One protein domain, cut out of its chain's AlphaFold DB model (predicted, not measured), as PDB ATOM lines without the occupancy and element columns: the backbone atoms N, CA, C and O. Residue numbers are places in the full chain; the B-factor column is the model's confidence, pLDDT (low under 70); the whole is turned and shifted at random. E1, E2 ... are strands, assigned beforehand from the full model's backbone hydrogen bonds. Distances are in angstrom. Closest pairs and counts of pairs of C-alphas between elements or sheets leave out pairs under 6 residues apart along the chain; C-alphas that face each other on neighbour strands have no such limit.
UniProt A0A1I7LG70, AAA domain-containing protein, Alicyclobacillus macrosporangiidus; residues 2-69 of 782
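AT A GLANCE: This is residues 2 to 69 of the 782 residues of the protein "AAA domain-containing protein" of Alicyclobacillus macrosporangiidus (UniProt A0A1I7LG70). With little regular structure, this is a narrow, twisted sheet of three strands folded as two successive hairpins; unnamed residues 2 to 23 run along its length, then turn back into E1. The 68 printed residues hold no named helix and three strands, a meander, each strand the antiparallel neighbour of the one before, ordered E1 E2 E3. The class is all strand, with 23 residues in named elements. It is loose, radius of gyration of the C-alphas 15.4 A, only just a rod of 49 by 25 by 12 A.

IN THESE COORDINATES: Find C-alpha 24 at (31.888, 27.730, 2.987), where E1 begins, running 23.6 A to residue 31. E2, residues 36 to 44, covers 27.1 A; E3, residues 49 to 54, ends at (38.986, 17.623, 8.017).

HOW THE PARTS SIT: Look at hairpin E1 and E2, at 160 degrees: N 27 and O 40 are 2.8 A apart. In hairpin E2 and E3, at 142 degrees, N 52 and O 41 are 2.8 A apart. Residues 36 to 37 of E2 pair antiparallel with 58 to 59.

THE WHOLE: The C-alphas of Lys 46 and Lys 69 are farthest apart, 49.8 A. The printed part has no cut, and both links are tight. Residues 2 to 6 and 61 to 69 have pLDDT under 70.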
ATOM      1  N   HIS A   2      17.424  21.749  27.540       35.16
ATOM      2  CA  HIS A   2      18.754  21.729  28.151       35.16
ATOM      3  C   HIS A   2      19.378  20.358  27.885       35.16
ATOM      4  O   HIS A   2      19.117  19.404  28.611       35.16
ATOM      5  N   GLY A   3      20.146  20.245  26.800       46.59
ATOM      6  CA  GLY A   3      21.075  19.129  26.641       46.59
ATOM      7  C   GLY A   3      22.228  19.309  27.628       46.59
ATOM      8  O   GLY A   3      22.798  20.392  27.699       46.59
ATOM      9  N   GLN A   4      22.559  18.275  28.408       52.19
ATOM     10  CA  GLN A   4      23.674  18.296  29.375       52.19
ATOM     11  C   GLN A   4      25.059  18.425  28.713       52.19
ATOM     12  O   GLN A   4      26.045  18.674  29.401       52.19
ATOM     13  N   HIS A   5      25.140  18.256  27.392       59.28
ATOM     14  CA  HIS A   5      26.354  18.456  26.611       59.28
ATOM     15  C   HIS A   5      26.025  19.218  25.331       59.28
ATOM     16  O   HIS A   5      25.094  18.843  24.615       59.28
ATOM     17  N   VAL A   6      26.766  20.294  25.075       66.44
ATOM     18  CA  VAL A   6      26.663  21.115  23.866       66.44
ATOM     19  C   VAL A   6      28.045  21.125  23.232       66.44
ATOM     20  O   VAL A   6      28.988  21.679  23.795       66.44
ATOM     21  N   GLU A   7      28.174  20.476  22.079       70.19
ATOM     22  CA  GLU A   7      29.378  20.562  21.260       70.19
ATOM     23  C   GLU A   7      29.231  21.738  20.293       70.19
ATOM     24  O   GLU A   7      28.259  21.827  19.540       70.19
ATOM     25  N   HIS A   8      30.195  22.656  20.335       78.81
ATOM     26  CA  HIS A   8      30.260  23.796  19.431       78.81
ATOM     27  C   HIS A   8      31.180  23.456  18.262       78.81
ATOM     28  O   HIS A   8      32.363  23.184  18.454       78.81
ATOM     29  N   ILE A   9      30.623  23.474  17.053       82.19
ATOM     30  CA  ILE A   9      31.367  23.297  15.807       82.19
ATOM     31  C   ILE A   9      31.188  24.588  15.017       82.19
ATOM     32  O   ILE A   9      30.075  24.905  14.598       82.19
ATOM     33  N   GLU A  10      32.271  25.345  14.847       80.88
ATOM     34  CA  GLU A  10      32.254  26.558  14.031       80.88
ATOM     35  C   GLU A  10      32.028  26.187  12.562       80.88
ATOM     36  O   GLU A  10      32.765  25.389  11.977       80.88
ATOM     37  N   GLY A  11      30.953  26.726  11.989       80.56
ATOM     38  CA  GLY A  11      30.564  26.522  10.598       80.56
ATOM     39  C   GLY A  11      31.078  27.630   9.694       80.56
ATOM     40  O   GLY A  11      31.064  28.797  10.079       80.56
ATOM     41  N   GLY A  12      31.473  27.270   8.474       81.12
ATOM     42  CA  GLY A  12      31.590  28.240   7.387       81.12
ATOM     43  C   GLY A  12      30.225  28.825   6.995       81.12
ATOM     44  O   GLY A  12      29.191  28.177   7.181       81.12
ATOM     45  N   ALA A  13      30.216  30.053   6.469       84.88
ATOM     46  CA  ALA A  13      29.013  30.698   5.951       84.88
ATOM     47  C   ALA A  13      28.804  30.331   4.476       84.88
ATOM     48  O   ALA A  13      29.676  30.586   3.647       84.88
ATOM     49  N   LEU A  14      27.633  29.775   4.136       85.31
ATOM     50  CA  LEU A  14      27.332  29.346   2.762       85.31
ATOM     51  C   LEU A  14      27.358  30.520   1.771       85.31
ATOM     52  O   LEU A  14      27.605  30.328   0.586       85.31
ATOM     53  N   GLN A  15      27.125  31.733   2.254       84.50
ATOM     54  CA  GLN A  15      27.386  32.965   1.528       84.50
ATOM     55  C   GLN A  15      27.738  34.033   2.559       84.50
ATOM     56  O   GLN A  15      26.906  34.364   3.409       84.50
ATOM     57  N   ASP A  16      28.974  34.523   2.527       85.19
ATOM     58  CA  ASP A  16      29.412  35.564   3.449       85.19
ATOM     59  C   ASP A  16      28.738  36.906   3.117       85.19
ATOM     60  O   ASP A  16      28.534  37.271   1.959       85.19
ATOM     61  N   SER A  17      28.340  37.645   4.154       81.25
ATOM     62  CA  SER A  17      27.635  38.922   3.995       81.25
ATOM     63  C   SER A  17      28.545  40.097   3.618       81.25
ATOM     64  O   SER A  17      28.050  41.116   3.138       81.25
ATOM     65  N   GLY A  18      29.850  39.984   3.878       83.31
ATOM     66  CA  GLY A  18      30.866  40.991   3.577       83.31
ATOM     67  C   GLY A  18      31.647  40.710   2.292       83.31
ATOM     68  O   GLY A  18      32.151  41.658   1.692       83.31
ATOM     69  N   ASP A  19      31.710  39.452   1.850       81.62
ATOM     70  CA  ASP A  19      32.392  39.044   0.618       81.62
ATOM     71  C   ASP A  19      31.569  38.008  -0.189       81.62
ATOM     72  O   ASP A  19      31.505  36.839   0.193       81.62
ATOM     73  N   PRO A  20      30.956  38.395  -1.329       80.50
ATOM     74  CA  PRO A  20      30.162  37.491  -2.166       80.50
ATOM     75  C   PRO A  20      30.945  36.309  -2.751       80.50
ATOM     76  O   PRO A  20      30.320  35.334  -3.173       80.50
ATOM     77  N   ASP A  21      32.279  36.393  -2.802       82.38
ATOM     78  CA  ASP A  21      33.141  35.327  -3.316       82.38
ATOM     79  C   ASP A  21      33.473  34.274  -2.242       82.38
ATOM     80  O   ASP A  21      34.033  33.220  -2.561       82.38
ATOM     81  N   VAL A  22      33.111  34.517  -0.976       84.81
ATOM     82  CA  VAL A  22      33.336  33.585   0.132       84.81
ATOM     83  C   VAL A  22      32.087  32.744   0.373       84.81
ATOM     84  O   VAL A  22      31.035  33.222   0.802       84.81
ATOM     85  N   SER A  23      32.230  31.444   0.123       91.44
ATOM     86  CA  SER A  23      31.199  30.443   0.370       91.44
ATOM     87  C   SER A  23      31.816  29.190   0.987       91.44
ATOM     88  O   SER A  23      32.684  28.543   0.395       91.44
ATOM     89  N   GLU A  24      31.391  28.860   2.205       92.62
ATOM     90  CA  GLU A  24      31.888  27.730   2.987       92.62
ATOM     91  C   GLU A  24      30.745  26.974   3.678       92.62
ATOM     92  O   GLU A  24      29.738  27.554   4.070       92.62
ATOM     93  N   PHE A  25      30.900  25.667   3.887       92.12
ATOM     94  CA  PHE A  25      29.971  24.887   4.709       92.12
ATOM     95  C   PHE A  25      30.668  23.694   5.359       92.12
ATOM     96  O   PHE A  25      31.716  23.240   4.897       92.12
ATOM     97  N   ASN A  26      30.051  23.140   6.402       92.12
ATOM     98  CA  ASN A  26      30.551  21.940   7.065       92.12
ATOM     99  C   ASN A  26      29.675  20.721   6.753       92.12
ATOM    100  O   ASN A  26      28.448  20.801   6.775       92.12
ATOM    101  N   LEU A  27      30.310  19.568   6.545       89.88
ATOM    102  CA  LEU A  27      29.673  18.254   6.519       89.88
ATOM    103  C   LEU A  27      30.086  17.473   7.768       89.88
ATOM    104  O   LEU A  27      31.271  17.217   7.985       89.88
ATOM    105  N   LEU A  28      29.104  17.051   8.563       91.25
ATOM    106  CA  LEU A  28      29.317  16.209   9.737       91.25
ATOM    107  C   LEU A  28      28.945  14.763   9.413       91.25
ATOM    108  O   LEU A  28      27.831  14.480   8.970       91.25
ATOM    109  N   ARG A  29      29.870  13.835   9.659       90.19
ATOM    110  CA  ARG A  29      29.661  12.397   9.479       90.19
ATOM    111  C   ARG A  29      29.730  11.695  10.829       90.19
ATOM    112  O   ARG A  29      30.731  11.808  11.528       90.19
ATOM    113  N   PHE A  30      28.693  10.933  11.164       87.25
ATOM    114  CA  PHE A  30      28.589  10.210  12.432       87.25
ATOM    115  C   PHE A  30      28.746   8.700  12.224       87.25
ATOM    116  O   PHE A  30      28.094   8.121  11.355       87.25
ATOM    117  N   ASN A  31      29.566   8.054  13.055       81.19
ATOM    118  CA  ASN A  31      29.583   6.605  13.243       81.19
ATOM    119  C   ASN A  31      28.866   6.287  14.560       81.19
ATOM    120  O   ASN A  31      29.433   6.371  15.650       81.19
ATOM    121  N   LEU A  32      27.587   5.926  14.454       76.00
ATOM    122  CA  LEU A  32      26.726   5.689  15.615       76.00
ATOM    123  C   LEU A  32      27.102   4.430  16.410       76.00
ATOM    124  O   LEU A  32      26.724   4.329  17.574       76.00
ATOM    125  N   LYS A  33      27.826   3.485  15.798       70.06
ATOM    126  CA  LYS A  33      28.250   2.233  16.440       70.06
ATOM    127  C   LYS A  33      29.474   2.448  17.329       70.06
ATOM    128  O   LYS A  33      29.538   1.902  18.423       70.06
ATOM    129  N   GLU A  34      30.420   3.260  16.866       74.62
ATOM    130  CA  GLU A  34      31.660   3.568  17.592       74.62
ATOM    131  C   GLU A  34      31.554   4.830  18.462       74.62
ATOM    132  O   GLU A  34      32.431   5.085  19.287       74.62
ATOM    133  N   GLY A  35      30.489   5.623  18.301       82.56
ATOM    134  CA  GLY A  35      30.305   6.878  19.037       82.56
ATOM    135  C   GLY A  35      31.295   7.964  18.610       82.56
ATOM    136  O   GLY A  35      31.731   8.774  19.429       82.56
ATOM    137  N   THR A  36      31.685   7.967  17.335       89.25
ATOM    138  CA  THR A  36      32.668   8.899  16.772       89.25
ATOM    139  C   THR A  36      32.053   9.767  15.675       89.25
ATOM    140  O   THR A  36      31.070   9.396  15.029       89.25
ATOM    141  N   GLN A  37      32.605  10.961  15.489       91.44
ATOM    142  CA  GLN A  37      32.215  11.918  14.463       91.44
ATOM    143  C   GLN A  37      33.435  12.427  13.704       91.44
ATOM    144  O   GLN A  37      34.556  12.422  14.214       91.44
ATOM    145  N   ARG A  38      33.193  12.899  12.486       93.25
ATOM    146  CA  ARG A  38      34.191  13.541  11.640       93.25
ATOM    147  C   ARG A  38      33.583  14.762  10.966       93.25
ATOM    148  O   ARG A  38      32.490  14.665  10.410       93.25
ATOM    149  N   VAL A  39      34.293  15.885  10.997       91.75
ATOM    150  CA  VAL A  39      33.858  17.148  10.390       91.75
ATOM    151  C   VAL A  39      34.728  17.442   9.174       91.75
ATOM    152  O   VAL A  39      35.953  17.351   9.253       91.75
ATOM    153  N   PHE A  40      34.092  17.787   8.058       92.62
ATOM    154  CA  PHE A  40      34.736  18.291   6.847       92.62
ATOM    155  C   PHE A  40      34.297  19.733   6.625       92.62
ATOM    156  O   PHE A  40      33.097  19.994   6.626       92.62
ATOM    157  N   GLN A  41      35.239  20.642   6.401       91.75
ATOM    158  CA  GLN A  41      34.953  22.017   6.003       91.75
ATOM    159  C   GLN A  41      35.226  22.170   4.510       91.75
ATOM    160  O   GLN A  41      36.327  21.870   4.041       91.75
ATOM    161  N   PHE A  42      34.227  22.640   3.776       92.31
ATOM    162  CA  PHE A  42      34.296  22.910   2.349       92.31
ATOM    163  C   PHE A  42      34.375  24.413   2.093       92.31
ATOM    164  O   PHE A  42      33.725  25.188   2.789       92.31
ATOM    165  N   HIS A  43      35.155  24.803   1.086       92.56
ATOM    166  CA  HIS A  43      35.312  26.183   0.628       92.56
ATOM    167  C   HIS A  43      35.206  26.251  -0.897       92.56
ATOM    168  O   HIS A  43      35.696  25.359  -1.589       92.56
ATOM    169  N   TRP A  44      34.548  27.289  -1.408       91.00
ATOM    170  CA  TRP A  44      34.372  27.533  -2.836       91.00
ATOM    171  C   TRP A  44      35.627  28.146  -3.467       91.00
ATOM    172  O   TRP A  44      35.992  29.275  -3.160       91.00
ATOM    173  N   ASP A  45      36.268  27.438  -4.398       89.06
ATOM    174  CA  ASP A  45      37.503  27.893  -5.060       89.06
ATOM    175  C   ASP A  45      37.275  28.683  -6.363       89.06
ATOM    176  O   ASP A  45      38.208  28.879  -7.143       89.06
ATOM    177  N   LYS A  46      36.036  29.150  -6.590       85.44
ATOM    178  CA  LYS A  46      35.496  29.757  -7.829       85.44
ATOM    179  C   LYS A  46      35.024  28.770  -8.897       85.44
ATOM    180  O   LYS A  46      34.324  29.194  -9.817       85.44
ATOM    181  N   THR A  47      35.346  27.483  -8.782       90.50
ATOM    182  CA  THR A  47      34.901  26.446  -9.731       90.50
ATOM    183  C   THR A  47      34.113  25.322  -9.066       90.50
ATOM    184  O   THR A  47      33.118  24.858  -9.624       90.50
ATOM    185  N   MET A  48      34.534  24.896  -7.877       89.69
ATOM    186  CA  MET A  48      33.909  23.835  -7.098       89.69
ATOM    187  C   MET A  48      34.174  24.021  -5.599       89.69
ATOM    188  O   MET A  48      35.001  24.828  -5.177       89.69
ATOM    189  N   TYR A  49      33.475  23.248  -4.769       91.94
ATOM    190  CA  TYR A  49      33.798  23.163  -3.348       91.94
ATOM    191  C   TYR A  49      34.934  22.168  -3.116       91.94
ATOM    192  O   TYR A  49      34.820  20.992  -3.468       91.94
ATOM    193  N   VAL A  50      35.998  22.628  -2.466       91.56
ATOM    194  CA  VAL A  50      37.158  21.818  -2.081       91.56
ATOM    195  C   VAL A  50      37.244  21.682  -0.565       91.56
ATOM    196  O   VAL A  50      36.761  22.533   0.181       91.56
ATOM    197  N   ILE A  51      37.851  20.592  -0.092       90.69
ATOM    198  CA  ILE A  51      38.035  20.353   1.344       90.69
ATOM    199  C   ILE A  51      39.136  21.287   1.852       90.69
ATOM    200  O   ILE A  51      40.305  21.120   1.514       90.69
ATOM    201  N   LYS A  52      38.754  22.240   2.698       88.25
ATOM    202  CA  LYS A  52      39.662  23.159   3.390       88.25
ATOM    203  C   LYS A  52      40.309  22.494   4.603       88.25
ATOM    204  O   LYS A  52      41.500  22.660   4.841       88.25
ATOM    205  N   SER A  53      39.532  21.730   5.369       88.31
ATOM    206  CA  SER A  53      40.016  20.997   6.539       88.31
ATOM    207  C   SER A  53      39.156  19.760   6.818       88.31
ATOM    208  O   SER A  53      37.985  19.688   6.434       88.31
ATOM    209  N   SER A  54      39.740  18.756   7.479       91.19
ATOM    210  CA  SER A  54      38.986  17.623   8.017       91.19
ATOM    211  C   SER A  54      39.560  17.189   9.354       91.19
ATOM    212  O   SER A  54      40.781  17.098   9.487       91.19
ATOM    213  N   THR A  55      38.702  16.860  10.313       89.00
ATOM    214  CA  THR A  55      39.142  16.224  11.558       89.00
ATOM    215  C   THR A  55      39.443  14.740  11.333       89.00
ATOM    216  O   THR A  55      38.983  14.142  10.353       89.00
ATOM    217  N   GLU A  56      40.164  14.108  12.258       89.62
ATOM    218  CA  GLU A  56      40.097  12.649  12.415       89.62
ATOM    219  C   GLU A  56      38.742  12.231  13.022       89.62
ATOM    220  O   GLU A  56      37.875  13.075  13.283       89.62
ATOM    221  N   TRP A  57      38.529  10.927  13.216       89.94
ATOM    222  CA  TRP A  57      37.380  10.428  13.971       89.94
ATOM    223  C   TRP A  57      37.552  10.771  15.452       89.94
ATOM    224  O   TRP A  57      38.384  10.193  16.144       89.94
ATOM    225  N   ILE A  58      36.747  11.708  15.943       88.31
ATOM    226  CA  ILE A  58      36.775  12.170  17.333       88.31
ATOM    227  C   ILE A  58      35.533  11.630  18.039       88.31
ATOM    228  O   ILE A  58      34.461  11.550  17.442       88.31
ATOM    229  N   LYS A  59      35.644  11.238  19.311       83.19
ATOM    230  CA  LYS A  59      34.473  10.819  20.096       83.19
ATOM    231  C   LYS A  59      33.507  11.992  20.269       83.19
ATOM    232  O   LYS A  59      33.946  13.068  20.661       83.19
ATOM    233  N   PHE A  60      32.217  11.759  20.038       80.69
ATOM    234  CA  PHE A  60      31.168  12.720  20.391       80.69
ATOM    235  C   PHE A  60      30.370  12.205  21.585       80.69
ATOM    236  O   PHE A  60      30.219  10.993  21.778       80.69
ATOM    237  N   LYS A  61      29.845  13.115  22.407       64.25
ATOM    238  CA  LYS A  61      29.004  12.733  23.550       64.25
ATOM    239  C   LYS A  61      27.531  12.728  23.161       64.25
ATOM    240  O   LYS A  61      26.924  13.767  22.926       64.25
ATOM    241  N   ARG A  62      26.924  11.539  23.132       59.25
ATOM    242  CA  ARG A  62      25.468  11.392  22.997       59.25
ATOM    243  C   ARG A  62      24.799  11.763  24.325       59.25
ATOM    244  O   ARG A  62      25.304  11.398  25.382       59.25
ATOM    245  N   SER A  63      23.673  12.479  24.284       51.41
ATOM    246  CA  SER A  63      22.923  12.839  25.495       51.41
ATOM    247  C   SER A  63      22.531  11.584  26.285       51.41
ATOM    248  O   SER A  63      21.874  10.707  25.715       51.41
ATOM    249  N   GLU A  64      22.853  11.533  27.582       43.28
ATOM    250  CA  GLU A  64      22.554  10.392  28.470       43.28
ATOM    251  C   GLU A  64      21.067   9.992  28.438       43.28
ATOM    252  O   GLU A  64      20.733   8.810  28.474       43.28
ATOM    253  N   TRP A  65      20.175  10.966  28.230       43.09
ATOM    254  CA  TRP A  65      18.724  10.774  28.127       43.09
ATOM    255  C   TRP A  65      18.253   9.898  26.952       43.09
ATOM    256  O   TRP A  65      17.159   9.347  27.011       43.09
ATOM    257  N   LEU A  66      19.057   9.749  25.892       43.44
ATOM    258  CA  LEU A  66      18.756   8.850  24.767       43.44
ATOM    259  C   LEU A  66      19.425   7.472  24.916       43.44
ATOM    260  O   LEU A  66      19.141   6.586  24.112       43.44
ATOM    261  N   SER A  67      20.324   7.283  25.894       44.12
ATOM    262  CA  SER A  67      21.196   6.101  25.983       44.12
ATOM    263  C   SER A  67      21.137   5.322  27.296       44.12
ATOM    264  O   SER A  67      21.665   4.213  27.346       44.12
ATOM    265  N   THR A  68      20.522   5.820  28.367       48.09
ATOM    266  CA  THR A  68      20.445   5.040  29.609       48.09
ATOM    267  C   THR A  68      19.197   4.168  29.632       48.09
ATOM    268  O   THR A  68      18.138   4.594  30.092       48.09
ATOM    269  N   LYS A  69      19.330   2.902  29.212       63.69
ATOM    270  CA  LYS A  69      18.473   1.848  29.772       63.69
ATOM    271  C   LYS A  69      18.619   1.944  31.301       63.69
ATOM    272  O   LYS A  69      19.724   1.792  31.816       63.69
TER     273      LYS A  69